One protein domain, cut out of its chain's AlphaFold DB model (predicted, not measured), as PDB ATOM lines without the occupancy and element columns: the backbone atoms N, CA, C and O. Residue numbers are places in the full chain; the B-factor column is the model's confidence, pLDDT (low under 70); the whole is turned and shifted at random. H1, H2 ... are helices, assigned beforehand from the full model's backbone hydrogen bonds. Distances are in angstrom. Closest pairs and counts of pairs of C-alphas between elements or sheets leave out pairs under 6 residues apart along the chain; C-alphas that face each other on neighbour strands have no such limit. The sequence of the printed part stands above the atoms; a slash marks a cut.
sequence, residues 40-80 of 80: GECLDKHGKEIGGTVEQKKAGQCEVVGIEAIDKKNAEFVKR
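Overview. This is residues 40 to 80 of the 80 residues of an uncharacterized protein of Chromobacterium sp. ATCC 53434 (UniProt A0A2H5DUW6). The model has little regular structure: mostly loop, it goes out and back twice, with two short helices set about perpendicular. Residues 40 to 53 go out to His 46 and fold back to H1; residues 60 to 67 go out again, and H2 with the tail to Arg 80 comes back. The printed part has 41 residues, with two named helices, H1 then H2, holding 13 of them, and no named strand; the class is all helix. It is compact, with a radius of gyration of the C-alphas of 9.1 A and spans of 27 by 19 by 13 A.

Arrangement. Look first at H1, residues 54 to 59, then at H2, residues 68 to 74. They are close but not clearly touching; their closest C-alphas, those of Lys 57 and Asn 74, are 6.5 A apart. Their lines stand about perpendicular, at 80 degrees. In H1 and H2 every O i to N i+4 pair is within hydrogen-bond range.

Along the chain. Find C-alpha 54 at (-24.793, 51.322, 24.700); from there H1 runs 8.7 A to C-alpha 59. H2 runs 9.6 A from C-alpha 68 to C-alpha 74 at (-27.634, 42.195, 20.712).

Size, cuts and confidence. The C-alphas of His 46 and Arg 80 are the two farthest apart, 28.4 A. The printed part has no cut, and the link from H1 to H2 is short. Residues 77 to 80 are under pLDDT 70.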
ATOM      1  N   GLY A  40     -26.671  51.228  18.883       82.12
ATOM      2  CA  GLY A  40     -27.864  51.371  19.719       82.12
ATOM      3  C   GLY A  40     -27.697  50.714  21.091       82.12
ATOM      4  O   GLY A  40     -26.604  50.299  21.481       82.12
ATOM      5  N   GLU A  41     -28.795  50.574  21.819       91.19
ATOM      6  CA  GLU A  41     -28.808  49.915  23.128       91.19
ATOM      7  C   GLU A  41     -29.035  48.401  23.004       91.19
ATOM      8  O   GLU A  41     -29.400  47.884  21.936       91.19
ATOM      9  N   CYS A  42     -28.774  47.660  24.084       92.19
ATOM     10  CA  CYS A  42     -29.215  46.273  24.195       92.19
ATOM     11  C   CYS A  42     -30.746  46.221  24.158       92.19
ATOM     12  O   CYS A  42     -31.425  47.143  24.608       92.19
ATOM     13  N   LEU A  43     -31.281  45.132  23.629       93.19
ATOM     14  CA  LEU A  43     -32.710  44.884  23.539       93.19
ATOM     15  C   LEU A  43     -33.144  43.883  24.612       93.19
ATOM     16  O   LEU A  43     -32.447  42.894  24.851       93.19
ATOM     17  N   ASP A  44     -34.304  44.120  25.219       92.19
ATOM     18  CA  ASP A  44     -34.967  43.174  26.116       92.19
ATOM     19  C   ASP A  44     -35.688  42.050  25.344       92.19
ATOM     20  O   ASP A  44     -35.748  42.037  24.113       92.19
ATOM     21  N   LYS A  45     -36.307  41.112  26.070       92.81
ATOM     22  CA  LYS A  45     -37.098  40.000  25.502       92.81
ATOM     23  C   LYS A  45     -38.317  40.424  24.665       92.81
ATOM     24  O   LYS A  45     -38.924  39.592  24.000       92.81
ATOM     25  N   HIS A  46     -38.715  41.690  24.723       92.31
ATOM     26  CA  HIS A  46     -39.788  42.273  23.920       92.31
ATOM     27  C   HIS A  46     -39.244  43.065  22.720       92.31
ATOM     28  O   HIS A  46     -40.028  43.598  21.935       92.31
ATOM     29  N   GLY A  47     -37.919  43.129  22.553       87.38
ATOM     30  CA  GLY A  47     -37.257  43.895  21.505       87.38
ATOM     31  C   GLY A  47     -37.185  45.393  21.801       87.38
ATOM     32  O   GLY A  47     -37.004  46.173  20.865       87.38
ATOM     33  N   LYS A  48     -37.351  45.805  23.063       91.19
ATOM     34  CA  LYS A  48     -37.257  47.205  23.485       91.19
ATOM     35  C   LYS A  48     -35.842  47.535  23.948       91.19
ATOM     36  O   LYS A  48     -35.212  46.742  24.637       91.19
ATOM     37  N   GLU A  49     -35.375  48.729  23.604       92.12
ATOM     38  CA  GLU A  49     -34.087  49.255  24.053       92.12
ATOM     39  C   GLU A  49     -34.023  49.430  25.577       92.12
ATOM     40  O   GLU A  49     -34.947  49.953  26.216       92.12
ATOM     41  N   ILE A  50     -32.910  48.972  26.146       91.56
ATOM     42  CA  ILE A  50     -32.578  49.095  27.560       91.56
ATOM     43  C   ILE A  50     -31.662  50.311  27.731       91.56
ATOM     44  O   ILE A  50     -30.470  50.254  27.430       91.56
ATOM     45  N   GLY A  51     -32.233  51.384  28.274       90.69
ATOM     46  CA  GLY A  51     -31.539  52.639  28.571       90.69
ATOM     47  C   GLY A  51     -30.196  52.450  29.290       90.69
ATOM     48  O   GLY A  51     -30.119  51.738  30.290       90.69
ATOM     49  N   GLY A  52     -29.149  53.122  28.821       89.31
ATOM     50  CA  GLY A  52     -27.813  53.129  29.419       89.31
ATOM     51  C   GLY A  52     -26.934  51.925  29.069       89.31
ATOM     52  O   GLY A  52     -25.863  51.776  29.656       89.31
ATOM     53  N   THR A  53     -27.337  51.071  28.122       90.81
ATOM     54  CA  THR A  53     -26.600  49.833  27.783       90.81
ATOM     55  C   THR A  53     -25.774  49.915  26.497       90.81
ATOM     56  O   THR A  53     -25.228  48.910  26.045       90.81
ATOM     57  N   VAL A  54     -25.604  51.108  25.917       88.50
ATOM     58  CA  VAL A  54     -24.793  51.322  24.700       88.50
ATOM     59  C   VAL A  54     -23.379  50.741  24.834       88.50
ATOM     60  O   VAL A  54     -22.909  50.020  23.953       88.50
ATOM     61  N   GLU A  55     -22.693  51.013  25.947       86.94
ATOM     62  CA  GLU A  55     -21.326  50.519  26.171       86.94
ATOM     63  C   GLU A  55     -21.290  49.002  26.389       86.94
ATOM     64  O   GLU A  55     -20.368  48.335  25.922       86.94
ATOM     65  N   GLN A  56     -22.328  48.435  27.012       88.31
ATOM     66  CA  GLN A  56     -22.471  46.984  27.155       88.31
ATOM     67  C   GLN A  56     -22.652  46.324  25.791       88.31
ATOM     68  O   GLN A  56     -22.008  45.316  25.512       88.31
ATOM     69  N   LYS A  57     -23.456  46.920  24.905       88.06
ATOM     70  CA  LYS A  57     -23.632  46.417  23.541       88.06
ATOM     71  C   LYS A  57     -22.343  46.483  22.735       88.06
ATOM     72  O   LYS A  57     -21.978  45.502  22.095       88.06
ATOM     73  N   LYS A  58     -21.599  47.588  22.828       84.62
ATOM     74  CA  LYS A  58     -20.258  47.697  22.222       84.62
ATOM     75  C   LYS A  58     -19.295  46.633  22.749       84.62
ATOM     76  O   LYS A  58     -18.501  46.103  21.976       84.62
ATOM     77  N   ALA A  59     -19.366  46.326  24.043       86.31
ATOM     78  CA  ALA A  59     -18.552  45.303  24.692       86.31
ATOM     79  C   ALA A  59     -19.061  43.869  24.464       86.31
ATOM     80  O   ALA A  59     -18.365  42.921  24.825       86.31
ATOM     81  N   GLY A  60     -20.250  43.687  23.878       87.69
ATOM     82  CA  GLY A  60     -20.817  42.358  23.635       87.69
ATOM     83  C   GLY A  60     -21.426  41.701  24.854       87.69
ATOM     84  O   GLY A  60     -21.466  40.479  24.942       87.69
ATOM     85  N   GLN A  61     -21.837  42.516  25.814       89.88
ATOM     86  CA  GLN A  61     -22.292  42.099  27.134       89.88
ATOM     87  C   GLN A  61     -23.816  42.184  27.278       89.88
ATOM     88  O   GLN A  61     -24.322  42.188  28.396       89.88
ATOM     89  N   CYS A  62     -24.558  42.271  26.170       90.25
ATOM     90  CA  CYS A  62     -26.013  42.199  26.219       90.25
ATOM     91  C   CYS A  62     -26.476  40.809  26.684       90.25
ATOM     92  O   CYS A  62     -25.905  39.790  26.297       90.25
ATOM     93  N   GLU A  63     -27.540  40.776  27.486       91.38
ATOM     94  CA  GLU A  63     -28.164  39.536  27.948       91.38
ATOM     95  C   GLU A  63     -28.725  38.720  26.770       91.38
ATOM     96  O   GLU A  63     -29.300  39.274  25.828       91.38
ATOM     97  N   VAL A  64     -28.559  37.396  26.840       90.88
ATOM     98  CA  VAL A  64     -29.175  36.446  25.908       90.88
ATOM     99  C   VAL A  64     -30.578  36.142  26.410       90.88
ATOM    100  O   VAL A  64     -30.748  35.531  27.465       90.88
ATOM    101  N   VAL A  65     -31.584  36.554  25.645       92.94
ATOM    102  CA  VAL A  65     -32.999  36.439  26.027       92.94
ATOM    103  C   VAL A  65     -33.681  35.212  25.415       92.94
ATOM    104  O   VAL A  65     -34.849  34.950  25.702       92.94
ATOM    105  N   GLY A  66     -32.965  34.443  24.585       90.38
ATOM    106  CA  GLY A  66     -33.449  33.200  23.976       90.38
ATOM    107  C   GLY A  66     -34.341  33.420  22.752       90.38
ATOM    108  O   GLY A  66     -35.054  32.509  22.331       90.38
ATOM    109  N   ILE A  67     -34.317  34.626  22.185       93.81
ATOM    110  CA  ILE A  67     -35.038  34.987  20.966       93.81
ATOM    111  C   ILE A  67     -33.980  35.300  19.918       93.81
ATOM    112  O   ILE A  67     -33.404  36.384  19.925       93.81
ATOM    113  N   GLU A  68     -33.762  34.368  18.990       92.00
ATOM    114  CA  GLU A  68     -32.645  34.406  18.033       92.00
ATOM    115  C   GLU A  68     -32.502  35.758  17.314       92.00
ATOM    116  O   GLU A  68     -31.401  36.292  17.190       92.00
ATOM    117  N   ALA A  69     -33.614  36.360  16.883       90.75
ATOM    118  CA  ALA A  69     -33.599  37.652  16.203       90.75
ATOM    119  C   ALA A  69     -33.110  38.805  17.101       90.75
ATOM    120  O   ALA A  69     -32.466  39.736  16.613       90.75
ATOM    121  N   ILE A  70     -33.425  38.756  18.395       90.62
ATOM    122  CA  ILE A  70     -33.007  39.749  19.389       90.62
ATOM    123  C   ILE A  70     -31.563  39.482  19.800       90.62
ATOM    124  O   ILE A  70     -30.750  40.401  19.768       90.62
ATOM    125  N   ASP A  71     -31.220  38.227  20.079       90.50
ATOM    126  CA  ASP A  71     -29.868  37.822  20.462       90.50
ATOM    127  C   ASP A  71     -28.862  38.148  19.353       90.50
ATOM    128  O   ASP A  71     -27.789  38.686  19.620       90.50
ATOM    129  N   LYS A  72     -29.240  37.946  18.084       89.75
ATOM    130  CA  LYS A  72     -28.427  38.347  16.930       89.75
ATOM    131  C   LYS A  72     -28.221  39.860  16.860       89.75
ATOM    132  O   LYS A  72     -27.113  40.292  16.572       89.75
ATOM    133  N   LYS A  73     -29.254  40.664  17.134       88.19
ATOM    134  CA  LYS A  73     -29.146  42.136  17.183       88.19
ATOM    135  C   LYS A  73     -28.339  42.628  18.384       88.19
ATOM    136  O   LYS A  73     -27.674  43.655  18.290       88.19
ATOM    137  N   ASN A  74     -28.411  41.924  19.506       89.88
ATOM    138  CA  ASN A  74     -27.634  42.195  20.712       89.88
ATOM    139  C   ASN A  74     -26.157  41.821  20.526       89.88
ATOM    140  O   ASN A  74     -25.285  42.518  21.036       89.88
ATOM    141  N   ALA A  75     -25.883  40.780  19.741       85.94
ATOM    142  CA  ALA A  75     -24.546  40.355  19.340       85.94
ATOM    143  C   ALA A  75     -24.032  41.048  18.063       85.94
ATOM    144  O   ALA A  75     -22.930  40.746  17.606       85.94
ATOM    145  N   GLU A  76     -24.807  41.944  17.445       77.69
ATOM    146  CA  GLU A  76     -24.369  42.679  16.262       77.69
ATOM    147  C   GLU A  76     -23.400  43.784  16.688       77.69
ATOM    148  O   GLU A  76     -23.778  44.901  17.042       77.69
ATOM    149  N   PHE A  77     -22.114  43.446  16.679       68.56
ATOM    150  CA  PHE A  77     -21.046  44.418  16.835       68.56
ATOM    151  C   PHE A  77     -20.854  45.169  15.525       68.56
ATOM    152  O   PHE A  77     -20.695  44.569  14.458       68.56
ATOM    153  N   VAL A  78     -20.749  46.489  15.627       58.81
ATOM    154  CA  VAL A  78     -20.135  47.327  14.600       58.81
ATOM    155  C   VAL A  78     -18.666  46.904  14.491       58.81
ATOM    156  O   VAL A  78     -17.810  47.384  15.234       58.81
ATOM    157  N   LYS A  79     -18.373  45.950  13.599       50.44
ATOM    158  CA  LYS A  79     -16.998  45.650  13.183       50.44
ATOM    159  C   LYS A  79     -16.415  46.939  12.598       50.44
ATOM    160  O   LYS A  79     -16.966  47.459  11.630       50.44
ATOM    161  N   ARG A  80     -15.370  47.467  13.245       48.75
ATOM    162  CA  ARG A  80     -14.514  48.524  12.692       48.75
ATOM    163  C   ARG A  80     -13.789  48.018  11.451       48.75
ATOM    164  O   ARG A  80     -13.440  46.815  11.445       48.75
TER     165      ARG A  80